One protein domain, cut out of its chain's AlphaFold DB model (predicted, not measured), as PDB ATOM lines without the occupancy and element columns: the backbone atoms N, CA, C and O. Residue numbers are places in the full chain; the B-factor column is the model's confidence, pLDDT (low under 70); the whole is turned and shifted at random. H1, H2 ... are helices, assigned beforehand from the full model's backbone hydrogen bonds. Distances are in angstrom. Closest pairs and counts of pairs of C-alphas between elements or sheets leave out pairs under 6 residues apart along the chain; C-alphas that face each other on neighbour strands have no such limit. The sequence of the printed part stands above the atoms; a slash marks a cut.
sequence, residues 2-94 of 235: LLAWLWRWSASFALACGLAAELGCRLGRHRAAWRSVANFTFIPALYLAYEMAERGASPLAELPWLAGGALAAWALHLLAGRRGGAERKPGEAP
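Overview. This is residues 2 to 94 of the 235 residues of an uncharacterized protein of Chromobacterium violaceum (UniProt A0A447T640). Three long helices, H2, H3 and H4, lie side by side in a flat row, H3 in the middle, neighbours running opposite ways. Short H1 packs on H2 and H3 at one end; short H5 packs on residues 32 to 33 of H3 at the other. The 93 printed residues, all helix in class, hold H1 to H5 in order; they are only just loose, close to compact, with radius of gyration of the C-alphas 15.2 A and spans 42 by 30 by 12 A.

Arrangement. Start at the hub, H3, residues 32 to 55. Its residues 34 to 42 touch residues 20 to 29 of H2, residues 10 to 30, in a helical hairpin at a shallow tilt of 18 degrees; closest C-alphas, Gly 28 and Arg 35, 4.1 A. H4, residues 59 to 81, forms a hairpin with H3 at 25 degrees, shallow; closest C-alphas, Pro 44 and Leu 66, 6.7 A. O i to N i+4 pairs are within hydrogen-bond range in 16 of 17 for H2, 19 of 20 for H3 and 17 of 19 for H4.

Along the chain. Find C-alpha 32 at (158.458, 113.519, 163.042); H3 runs 34.1 A to C-alpha 55 at (145.991, 94.266, 188.257). H2 spans 31.2 A, H4 30.8 A; H1 is residues 2 to 6, H5 85 to 88.

Size, cuts and confidence. The printed part has no cut, and its links are tight. Residues 74 to 85 stand free; pLDDT is under 70 at residues 76 and 80 to 90.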
ATOM      1  N   LEU A   2     153.533 108.364 187.468       84.25
ATOM      2  CA  LEU A   2     152.609 109.499 187.664       84.25
ATOM      3  C   LEU A   2     151.181 109.214 187.163       84.25
ATOM      4  O   LEU A   2     150.239 109.379 187.923       84.25
ATOM      5  N   LEU A   3     151.013 108.727 185.925       86.06
ATOM      6  CA  LEU A   3     149.685 108.395 185.382       86.06
ATOM      7  C   LEU A   3     148.945 107.334 186.217       86.06
ATOM      8  O   LEU A   3     147.752 107.472 186.447       86.06
ATOM      9  N   ALA A   4     149.664 106.327 186.721       83.19
ATOM     10  CA  ALA A   4     149.105 105.293 187.594       83.19
ATOM     11  C   ALA A   4     148.597 105.882 188.917       83.19
ATOM     12  O   ALA A   4     147.521 105.540 189.392       83.19
ATOM     13  N   TRP A   5     149.356 106.812 189.501       84.12
ATOM     14  CA  TRP A   5     148.943 107.510 190.715       84.12
ATOM     15  C   TRP A   5     147.739 108.431 190.463       84.12
ATOM     16  O   TRP A   5     146.781 108.432 191.238       84.12
ATOM     17  N   LEU A   6     147.760 109.166 189.346       88.81
ATOM     18  CA  LEU A   6     146.678 110.060 188.936       88.81
ATOM     19  C   LEU A   6     145.389 109.319 188.585       88.81
ATOM     20  O   LEU A   6     144.332 109.926 188.685       88.81
ATOM     21  N   TRP A   7     145.446 108.031 188.232       84.25
ATOM     22  CA  TRP A   7     144.268 107.201 187.942       84.25
ATOM     23  C   TRP A   7     143.208 107.242 189.053       84.25
ATOM     24  O   TRP A   7     142.011 107.193 188.780       84.25
ATOM     25  N   ARG A   8     143.641 107.410 190.311       85.50
ATOM     26  CA  ARG A   8     142.758 107.586 191.482       85.50
ATOM     27  C   ARG A   8     141.836 108.806 191.362       85.50
ATOM     28  O   ARG A   8     140.799 108.850 192.013       85.50
ATOM     29  N   TRP A   9     142.222 109.777 190.540       92.00
ATOM     30  CA  TRP A   9     141.550 111.047 190.309       92.00
ATOM     31  C   TRP A   9     141.276 111.185 188.809       92.00
ATOM     32  O   TRP A   9     142.097 111.719 188.062       92.00
ATOM     33  N   SER A  10     140.116 110.702 188.356       92.88
ATOM     34  CA  SER A  10     139.780 110.599 186.925       92.88
ATOM     35  C   SER A  10     139.988 111.906 186.150       92.88
ATOM     36  O   SER A  10     140.495 111.880 185.030       92.88
ATOM     37  N   ALA A  11     139.681 113.058 186.755       94.38
ATOM     38  CA  ALA A  11     139.934 114.374 186.166       94.38
ATOM     39  C   ALA A  11     141.435 114.670 185.986       94.38
ATOM     40  O   ALA A  11     141.863 115.080 184.909       94.38
ATOM     41  N   SER A  12     142.261 114.425 187.002       94.81
ATOM     42  CA  SER A  12     143.706 114.671 186.927       94.81
ATOM     43  C   SER A  12     144.396 113.717 185.949       94.81
ATOM     44  O   SER A  12     145.287 114.127 185.203       94.81
ATOM     45  N   PHE A  13     143.954 112.457 185.903       93.75
ATOM     46  CA  PHE A  13     144.394 111.488 184.901       93.75
ATOM     47  C   PHE A  13     144.060 111.951 183.478       93.75
ATOM     48  O   PHE A  13     144.923 111.926 182.597       93.75
ATOM     49  N   ALA A  14     142.831 112.427 183.269       96.38
ATOM     50  CA  ALA A  14     142.373 112.963 181.995       96.38
ATOM     51  C   ALA A  14     143.193 114.172 181.540       96.38
ATOM     52  O   ALA A  14     143.663 114.198 180.401       96.38
ATOM     53  N   LEU A  15     143.430 115.132 182.436       96.62
ATOM     54  CA  LEU A  15     144.263 116.301 182.157       96.62
ATOM     55  C   LEU A  15     145.687 115.890 181.773       96.62
ATOM     56  O   LEU A  15     146.210 116.371 180.772       96.62
ATOM     57  N   ALA A  16     146.300 114.963 182.512       95.62
ATOM     58  CA  ALA A  16     147.647 114.488 182.207       95.62
ATOM     59  C   ALA A  16     147.721 113.773 180.848       95.62
ATOM     60  O   ALA A  16     148.651 114.021 180.078       95.62
ATOM     61  N   CYS A  17     146.735 112.932 180.518       95.62
ATOM     62  CA  CYS A  17     146.666 112.261 179.218       95.62
ATOM     63  C   CYS A  17     146.456 113.253 178.068       95.62
ATOM     64  O   CYS A  17     147.147 113.169 177.052       95.62
ATOM     65  N   GLY A  18     145.546 114.217 178.241       96.25
ATOM     66  CA  GLY A  18     145.302 115.282 177.270       96.25
ATOM     67  C   GLY A  18     146.549 116.135 177.024       96.25
ATOM     68  O   GLY A  18     146.934 116.339 175.874       96.25
ATOM     69  N   LEU A  19     147.224 116.582 178.090       95.44
ATOM     70  CA  LEU A  19     148.466 117.360 177.989       95.44
ATOM     71  C   LEU A  19     149.573 116.567 177.295       95.44
ATOM     72  O   LEU A  19     150.223 117.090 176.392       95.44
ATOM     73  N   ALA A  20     149.778 115.305 177.679       93.56
ATOM     74  CA  ALA A  20     150.801 114.457 177.073       93.56
ATOM     75  C   ALA A  20     150.562 114.265 175.567       93.56
ATOM     76  O   ALA A  20     151.499 114.382 174.773       93.56
ATOM     77  N   ALA A  21     149.312 114.031 175.161       93.44
ATOM     78  CA  ALA A  21     148.952 113.878 173.756       93.44
ATOM     79  C   ALA A  21     149.140 115.176 172.954       93.44
ATOM     80  O   ALA A  21     149.707 115.148 171.859       93.44
ATOM     81  N   GLU A  22     148.715 116.314 173.503       94.06
ATOM     82  CA  GLU A  22     148.871 117.628 172.873       94.06
ATOM     83  C   GLU A  22     150.348 118.001 172.700       94.06
ATOM     84  O   GLU A  22     150.778 118.375 171.603       94.06
ATOM     85  N   LEU A  23     151.152 117.841 173.755       91.62
ATOM     86  CA  LEU A  23     152.593 118.077 173.706       91.62
ATOM     87  C   LEU A  23     153.263 117.150 172.690       91.62
ATOM     88  O   LEU A  23     154.052 117.616 171.868       91.62
ATOM     89  N   GLY A  24     152.904 115.863 172.670       89.25
ATOM     90  CA  GLY A  24     153.435 114.906 171.700       89.25
ATOM     91  C   GLY A  24     153.134 115.288 170.250       89.25
ATOM     92  O   GLY A  24     154.016 115.219 169.388       89.25
ATOM     93  N   CYS A  25     151.918 115.767 169.978       88.56
ATOM     94  CA  CYS A  25     151.539 116.260 168.656       88.56
ATOM     95  C   CYS A  25     152.332 117.518 168.268       88.56
ATOM     96  O   CYS A  25     152.831 117.609 167.143       88.56
ATOM     97  N   ARG A  26     152.507 118.467 169.195       88.94
ATOM     98  CA  ARG A  26     153.240 119.722 168.950       88.94
ATOM     99  C   ARG A  26     154.727 119.522 168.740       88.94
ATOM    100  O   ARG A  26     155.291 120.123 167.829       88.94
ATOM    101  N   LEU A  27     155.354 118.662 169.534       86.19
ATOM    102  CA  LEU A  27     156.751 118.285 169.340       86.19
ATOM    103  C   LEU A  27     156.950 117.656 167.951       86.19
ATOM    104  O   LEU A  27     157.901 117.989 167.240       86.19
ATOM    105  N   GLY A  28     155.985 116.838 167.518       83.00
ATOM    106  CA  GLY A  28     155.941 116.238 166.186       83.00
ATOM    107  C   GLY A  28     155.934 117.220 165.013       83.00
ATOM    108  O   GLY A  28     156.442 116.884 163.942       83.00
ATOM    109  N   ARG A  29     155.417 118.440 165.212       83.12
ATOM    110  CA  ARG A  29     155.453 119.511 164.202       83.12
ATOM    111  C   ARG A  29     156.886 119.879 163.823       83.12
ATOM    112  O   ARG A  29     157.160 120.145 162.662       83.12
ATOM    113  N   HIS A  30     157.806 119.883 164.786       80.62
ATOM    114  CA  HIS A  30     159.193 120.286 164.550       80.62
ATOM    115  C   HIS A  30     159.983 119.210 163.803       80.62
ATOM    116  O   HIS A  30     160.688 119.516 162.843       80.62
ATOM    117  N   ARG A  31     159.860 117.949 164.236       79.94
ATOM    118  CA  ARG A  31     160.394 116.767 163.544       79.94
ATOM    119  C   ARG A  31     159.518 115.564 163.857       79.94
ATOM    120  O   ARG A  31     159.180 115.340 165.020       79.94
ATOM    121  N   ALA A  32     159.235 114.742 162.853       76.62
ATOM    122  CA  ALA A  32     158.458 113.519 163.042       76.62
ATOM    123  C   ALA A  32     159.076 112.562 164.086       76.62
ATOM    124  O   ALA A  32     158.322 111.894 164.795       76.62
ATOM    125  N   ALA A  33     160.406 112.559 164.254       77.62
ATOM    126  CA  ALA A  33     161.097 111.803 165.306       77.62
ATOM    127  C   ALA A  33     160.578 112.118 166.724       77.62
ATOM    128  O   ALA A  33     160.359 111.210 167.523       77.62
ATOM    129  N   TRP A  34     160.299 113.388 167.034       80.62
ATOM    130  CA  TRP A  34     159.831 113.782 168.366       80.62
ATOM    131  C   TRP A  34     158.421 113.283 168.676       80.62
ATOM    132  O   TRP A  34     158.106 112.980 169.823       80.62
ATOM    133  N   ARG A  35     157.584 113.134 167.645       78.50
ATOM    134  CA  ARG A  35     156.279 112.484 167.782       78.50
ATOM    135  C   ARG A  35     156.438 111.012 168.144       78.50
ATOM    136  O   ARG A  35     155.686 110.506 168.972       78.50
ATOM    137  N   SER A  36     157.394 110.326 167.518       79.19
ATOM    138  CA  SER A  36     157.698 108.930 167.837       79.19
ATOM    139  C   SER A  36     158.168 108.809 169.281       79.19
ATOM    140  O   SER A  36     157.592 108.015 170.016       79.19
ATOM    141  N   VAL A  37     159.110 109.652 169.719       78.50
ATOM    142  CA  VAL A  37     159.562 109.706 171.122       78.50
ATOM    143  C   VAL A  37     158.380 109.915 172.070       78.50
ATOM    144  O   VAL A  37     158.201 109.139 173.002       78.50
ATOM    145  N   ALA A  38     157.518 110.899 171.804       83.06
ATOM    146  CA  ALA A  38     156.352 111.154 172.644       83.06
ATOM    147  C   ALA A  38     155.395 109.949 172.710       83.06
ATOM    148  O   ALA A  38     154.939 109.592 173.792       83.06
ATOM    149  N   ASN A  39     155.137 109.279 171.583       82.25
ATOM    150  CA  ASN A  39     154.294 108.080 171.541       82.25
ATOM    151  C   ASN A  39     154.925 106.893 172.286       82.25
ATOM    152  O   ASN A  39     154.219 106.202 173.018       82.25
ATOM    153  N   PHE A  40     156.234 106.678 172.130       79.69
ATOM    154  CA  PHE A  40     156.986 105.628 172.826       79.69
ATOM    155  C   PHE A  40     157.192 105.907 174.318       79.69
ATOM    156  O   PHE A  40     157.570 105.001 175.050       79.69
ATOM    157  N   THR A  41     156.876 107.110 174.790       83.69
ATOM    158  CA  THR A  41     156.803 107.420 176.222       83.69
ATOM    159  C   THR A  41     155.370 107.330 176.738       83.69
ATOM    160  O   THR A  41     155.106 106.677 177.745       83.69
ATOM    161  N   PHE A  42     154.422 107.967 176.046       88.06
ATOM    162  CA  PHE A  42     153.042 108.086 176.507       88.06
ATOM    163  C   PHE A  42     152.296 106.751 176.489       88.06
ATOM    164  O   PHE A  42     151.660 106.409 177.481       88.06
ATOM    165  N   ILE A  43     152.386 105.978 175.398       86.75
ATOM    166  CA  ILE A  43     151.633 104.721 175.269       86.75
ATOM    167  C   ILE A  43     152.096 103.703 176.318       86.75
ATOM    168  O   ILE A  43     151.241 103.205 177.048       86.75
ATOM    169  N   PRO A  44     153.403 103.421 176.491       85.12
ATOM    170  CA  PRO A  44     153.821 102.475 177.520       85.12
ATOM    171  C   PRO A  44     153.505 102.971 178.937       85.12
ATOM    172  O   PRO A  44     153.096 102.180 179.779       85.12
ATOM    173  N   ALA A  45     153.603 104.282 179.198       88.25
ATOM    174  CA  ALA A  45     153.211 104.853 180.488       88.25
ATOM    175  C   ALA A  45     151.707 104.715 180.774       88.25
ATOM    176  O   ALA A  45     151.328 104.496 181.924       88.25
ATOM    177  N   LEU A  46     150.866 104.842 179.744       90.94
ATOM    178  CA  LEU A  46     149.425 104.626 179.820       90.94
ATOM    179  C   LEU A  46     149.110 103.153 180.105       90.94
ATOM    180  O   LEU A  46     148.372 102.875 181.040       90.94
ATOM    181  N   TYR A  47     149.703 102.220 179.357       88.25
ATOM    182  CA  TYR A  47     149.516 100.782 179.593       88.25
ATOM    183  C   TYR A  47     149.972 100.380 180.996       88.25
ATOM    184  O   TYR A  47     149.210  99.751 181.721       88.25
ATOM    185  N   LEU A  48     151.156 100.829 181.420       86.94
ATOM    186  CA  LEU A  48     151.648 100.595 182.776       86.94
ATOM    187  C   LEU A  48     150.686 101.155 183.833       86.94
ATOM    188  O   LEU A  48     150.478 100.527 184.862       86.94
ATOM    189  N   ALA A  49     150.095 102.330 183.598       88.88
ATOM    190  CA  ALA A  49     149.120 102.898 184.525       88.88
ATOM    191  C   ALA A  49     147.885 102.007 184.693       88.88
ATOM    192  O   ALA A  49     147.435 101.838 185.823       88.88
ATOM    193  N   TYR A  50     147.391 101.414 183.606       89.56
ATOM    194  CA  TYR A  50     146.282 100.460 183.650       89.56
ATOM    195  C   TYR A  50     146.673  99.148 184.331       89.56
ATOM    196  O   TYR A  50     145.961  98.718 185.228       89.56
ATOM    197  N   GLU A  51     147.819  98.551 183.997       86.56
ATOM    198  CA  GLU A  51     148.285  97.313 184.651       86.56
ATOM    199  C   GLU A  51     148.450  97.503 186.168       86.56
ATOM    200  O   GLU A  51     148.013  96.678 186.973       86.56
ATOM    201  N   MET A  52     149.002  98.643 186.588       87.62
ATOM    202  CA  MET A  52     149.109  98.992 188.004       87.62
ATOM    203  C   MET A  52     147.742  99.207 188.669       87.62
ATOM    204  O   MET A  52     147.551  98.806 189.815       87.62
ATOM    205  N   ALA A  53     146.809  99.872 187.987       85.31
ATOM    206  CA  ALA A  53     145.517 100.240 188.557       85.31
ATOM    207  C   ALA A  53     144.506  99.083 188.582       85.31
ATOM    208  O   ALA A  53     143.738  98.976 189.537       85.31
ATOM    209  N   GLU A  54     144.490  98.240 187.551       84.44
ATOM    210  CA  GLU A  54     143.549  97.124 187.404       84.44
ATOM    211  C   GLU A  54     144.086  95.831 188.019       84.44
ATOM    212  O   GLU A  54     143.333  95.103 188.663       84.44
ATOM    213  N   ARG A  55     145.381  95.541 187.839       82.69
ATOM    214  CA  ARG A  55     145.991  94.266 188.257       82.69
ATOM    215  C   ARG A  55     146.930  94.391 189.452       82.69
ATOM    216  O   ARG A  55     147.501  93.393 189.880       82.69
ATOM    217  N   GLY A  56     147.115  95.599 189.990       84.69
ATOM    218  CA  GLY A  56     148.049  95.835 191.093       84.69
ATOM    219  C   GLY A  56     149.505  95.549 190.714       84.69
ATOM    220  O   GLY A  56     150.311  95.243 191.591       84.69
ATOM    221  N   ALA A  57     149.841  95.608 189.419       84.38
ATOM    222  CA  ALA A  57     151.168  95.265 188.927       84.38
ATOM    223  C   ALA A  57     152.255  96.150 189.562       84.38
ATOM    224  O   ALA A  57     152.083  97.358 189.749       84.38
ATOM    225  N   SER A  58     153.410  95.556 189.866       85.31
ATOM    226  CA  SER A  58     154.577  96.314 190.315       85.31
ATOM    227  C   SER A  58     155.272  96.963 189.113       85.31
ATOM    228  O   SER A  58     155.576  96.266 188.144       85.31
ATOM    229  N   PRO A  59     155.641  98.256 189.171       78.81
ATOM    230  CA  PRO A  59     156.395  98.913 188.100       78.81
ATOM    231  C   PRO A  59     157.698  98.191 187.752       78.81
ATOM    232  O   PRO A  59     158.123  98.192 186.600       78.81
ATOM    233  N   LEU A  60     158.333  97.580 188.758       83.38
ATOM    234  CA  LEU A  60     159.576  96.838 188.582       83.38
ATOM    235  C   LEU A  60     159.360  95.514 187.843       83.38
ATOM    236  O   LEU A  60     160.246  95.085 187.111       83.38
ATOM    237  N   ALA A  61     158.186  94.895 187.991       82.75
ATOM    238  CA  ALA A  61     157.833  93.669 187.278       82.75
ATOM    239  C   ALA A  61     157.522  93.931 185.793       82.75
ATOM    240  O   ALA A  61     157.777  93.075 184.951       82.75
ATOM    241  N   GLU A  62     157.041  95.133 185.463       80.00
ATOM    242  CA  GLU A  62     156.714  95.538 184.090       80.00
ATOM    243  C   GLU A  62     157.914  96.111 183.313       80.00
ATOM    244  O   GLU A  62     157.899  96.177 182.082       80.00
ATOM    245  N   LEU A  63     158.986  96.512 184.010       80.38
ATOM    246  CA  LEU A  63     160.205  97.071 183.408       80.38
ATOM    247  C   LEU A  63     160.795  96.202 182.280       80.38
ATOM    248  O   LEU A  63     161.108  96.768 181.230       80.38
ATOM    249  N   PRO A  64     160.931  94.867 182.427       80.50
ATOM    250  CA  PRO A  64     161.441  94.006 181.361       80.50
ATOM    251  C   PRO A  64     160.581  94.041 180.091       80.50
ATOM    252  O   PRO A  64     161.125  94.084 178.988       80.50
ATOM    253  N   TRP A  65     159.253  94.088 180.226       74.69
ATOM    254  CA  TRP A  65     158.332  94.161 179.089       74.69
ATOM    255  C   TRP A  65     158.396  95.516 178.390       74.69
ATOM    256  O   TRP A  65     158.449  95.584 177.160       74.69
ATOM    257  N   LEU A  66     158.468  96.598 179.167       77.00
ATOM    258  CA  LEU A  66     158.653  97.953 178.646       77.00
ATOM    259  C   LEU A  66     159.996  98.091 177.917       77.00
ATOM    260  O   LEU A  66     160.043  98.640 176.815       77.00
ATOM    261  N   ALA A  67     161.072  97.547 178.492       79.06
ATOM    262  CA  ALA A  67     162.394  97.516 177.878       79.06
ATOM    263  C   ALA A  67     162.397  96.670 176.597       79.06
ATOM    264  O   ALA A  67     162.910  97.119 175.575       79.06
ATOM    265  N   GLY A  68     161.766  95.494 176.613       75.94
ATOM    266  CA  GLY A  68     161.610  94.639 175.436       75.94
ATOM    267  C   GLY A  68     160.843  95.332 174.306       75.94
ATOM    268  O   GLY A  68     161.290  95.328 173.159       75.94
ATOM    269  N   GLY A  69     159.736  96.007 174.626       70.88
ATOM    270  CA  GLY A  69     158.978  96.813 173.666       70.88
ATOM    271  C   GLY A  69     159.791  97.979 173.093       70.88
ATOM    272  O   GLY A  69     159.756  98.218 171.882       70.88
ATOM    273  N   ALA A  70     160.566  98.672 173.932       75.62
ATOM    274  CA  ALA A  70     161.460  99.748 173.502       75.62
ATOM    275  C   ALA A  70     162.595  99.235 172.597       75.62
ATOM    276  O   ALA A  70     162.881  99.849 171.569       75.62
ATOM    277  N   LEU A  71     163.196  98.087 172.925       77.81
ATOM    278  CA  LEU A  71     164.222  97.435 172.106       77.81
ATOM    279  C   LEU A  71     163.665  96.987 170.753       77.81
ATOM    280  O   LEU A  71     164.301  97.225 169.728       77.81
ATOM    281  N   ALA A  72     162.466  96.398 170.722       71.44
ATOM    282  CA  ALA A  72     161.809  95.999 169.479       71.44
ATOM    283  C   ALA A  72     161.514  97.211 168.582       71.44
ATOM    284  O   ALA A  72     161.784  97.187 167.381       71.44
ATOM    285  N   ALA A  73     161.016  98.302 169.170       71.19
ATOM    286  CA  ALA A  73     160.802  99.561 168.467       71.19
ATOM    287  C   ALA A  73     162.104 100.157 167.918       71.19
ATOM    288  O   ALA A  73     162.145 100.608 166.771       71.19
ATOM    289  N   TRP A  74     163.174 100.127 168.712       74.69
ATOM    290  CA  TRP A  74     164.492 100.600 168.308       74.69
ATOM    291  C   TRP A  74     165.077  99.753 167.172       74.69
ATOM    292  O   TRP A  74     165.518 100.305 166.165       74.69
ATOM    293  N   ALA A  75     164.998  98.425 167.268       74.94
ATOM    294  CA  ALA A  75     165.435  97.509 166.216       74.94
ATOM    295  C   ALA A  75     164.665  97.741 164.905       74.94
ATOM    296  O   ALA A  75     165.273  97.844 163.838       74.94
ATOM    297  N   LEU A  76     163.340  97.909 164.976       69.06
ATOM    298  CA  LEU A  76     162.513  98.266 163.819       69.06
ATOM    299  C   LEU A  76     162.920  99.608 163.216       69.06
ATOM    300  O   LEU A  76     163.017  99.718 161.993       69.06
ATOM    301  N   HIS A  77     163.189 100.612 164.050       70.69
ATOM    302  CA  HIS A  77     163.680 101.904 163.589       70.69
ATOM    303  C   HIS A  77     165.052 101.784 162.912       70.69
ATOM    304  O   HIS A  77     165.247 102.390 161.867       70.69
ATOM    305  N   LEU A  78     165.988 100.973 163.411       72.75
ATOM    306  CA  LEU A  78     167.279 100.761 162.738       72.75
ATOM    307  C   LEU A  78     167.119 100.075 161.375       72.75
ATOM    308  O   LEU A  78     167.757 100.469 160.394       72.75
ATOM    309  N   LEU A  79     166.249  99.068 161.295       70.69
ATOM    310  CA  LEU A  79     165.971  98.341 160.054       70.69
ATOM    311  C   LEU A  79     165.254  99.224 159.018       70.69
ATOM    312  O   LEU A  79     165.587  99.178 157.832       70.69
ATOM    313  N   ALA A  80     164.305 100.057 159.455       65.00
ATOM    314  CA  ALA A  80     163.538 100.957 158.591       65.00
ATOM    315  C   ALA A  80     164.283 102.269 158.266       65.00
ATOM    316  O   ALA A  80     164.229 102.764 157.140       65.00
ATOM    317  N   GLY A  81     165.017 102.823 159.232       54.75
ATOM    318  CA  GLY A  81     165.761 104.085 159.167       54.75
ATOM    319  C   GLY A  81     166.959 104.043 158.220       54.75
ATOM    320  O   GLY A  81     167.345 105.074 157.672       54.75
ATOM    321  N   ARG A  82     167.462 102.845 157.898       53.00
ATOM    322  CA  ARG A  82     168.394 102.625 156.780       53.00
ATOM    323  C   ARG A  82     167.805 102.969 155.401       53.00
ATOM    324  O   ARG A  82     168.560 103.029 154.438       53.00
ATOM    325  N   ARG A  83     166.486 103.187 155.278       53.66
ATOM    326  CA  ARG A  83     165.786 103.321 153.985       53.66
ATOM    327  C   ARG A  83     165.060 104.648 153.731       53.66
ATOM    328  O   ARG A  83     164.567 104.833 152.623       53.66
ATOM    329  N   GLY A  84     164.999 105.604 154.663       57.16
ATOM    330  CA  GLY A  84     164.348 106.884 154.345       57.16
ATOM    331  C   GLY A  84     164.308 107.909 155.471       57.16
ATOM    332  O   GLY A  84     163.662 107.700 156.493       57.16
ATOM    333  N   GLY A  85     164.921 109.076 155.246       60.31
ATOM    334  CA  GLY A  85     164.989 110.218 156.172       60.31
ATOM    335  C   GLY A  85     163.661 110.942 156.459       60.31
ATOM    336  O   GLY A  85     163.669 112.142 156.732       60.31
ATOM    337  N   ALA A  86     162.522 110.248 156.396       61.75
ATOM    338  CA  ALA A  86     161.193 110.797 156.664       61.75
ATOM    339  C   ALA A  86     161.052 111.345 158.096       61.75
ATOM    340  O   ALA A  86     160.330 112.312 158.310       61.75
ATOM    341  N   GLU A  87     161.796 110.800 159.063       63.03
ATOM    342  CA  GLU A  87     161.764 111.261 160.458       63.03
ATOM    343  C   GLU A  87     162.372 112.654 160.680       63.03
ATOM    344  O   GLU A  87     162.066 113.317 161.677       63.03
ATOM    345  N   ARG A  88     163.209 113.118 159.739       63.75
ATOM    346  CA  ARG A  88     163.799 114.463 159.761       63.75
ATOM    347  C   ARG A  88     162.847 115.531 159.226       63.75
ATOM    348  O   ARG A  88     163.087 116.710 159.476       63.75
ATOM    349  N   LYS A  89     161.790 115.144 158.502       68.25
ATOM    350  CA  LYS A  89     160.823 116.098 157.951       68.25
ATOM    351  C   LYS A  89     159.909 116.631 159.069       68.25
ATOM    352  O   LYS A  89     159.493 115.850 159.935       68.25
ATOM    353  N   PRO A  90     159.597 117.938 159.070       69.19
ATOM    354  CA  PRO A  90     158.553 118.500 159.919       69.19
ATOM    355  C   PRO A  90     157.224 117.779 159.676       69.19
ATOM    356  O   PRO A  90     156.884 117.461 158.535       69.19
ATOM    357  N   GLY A  91     156.490 117.492 160.751       70.44
ATOM    358  CA  GLY A  91     155.117 117.011 160.647       70.44
ATOM    359  C   GLY A  91     154.155 118.150 160.309       70.44
ATOM    360  O   GLY A  91     154.459 119.320 160.532       70.44
ATOM    361  N   GLU A  92     152.969 117.806 159.810       78.88
ATOM    362  CA  GLU A  92     151.873 118.769 159.674       78.88
ATOM    363  C   GLU A  92     151.527 119.382 161.042       78.88
ATOM    364  O   GLU A  92     151.554 118.690 162.067       78.88
ATOM    365  N   ALA A  93     151.231 120.684 161.067       81.62
ATOM    366  CA  ALA A  93     150.882 121.374 162.301       81.62
ATOM    367  C   ALA A  93     149.595 120.776 162.897       81.62
ATOM    368  O   ALA A  93     148.589 120.682 162.191       81.62
ATOM    369  N   PRO A  94     149.606 120.361 164.177       84.56
ATOM    370  CA  PRO A  94     148.427 119.776 164.785       84.56
ATOM    371  C   PRO A  94     147.321 120.817 164.973       84.56
ATOM    372  O   PRO A  94     147.601 121.977 165.285       84.56
TER     373      PRO A  94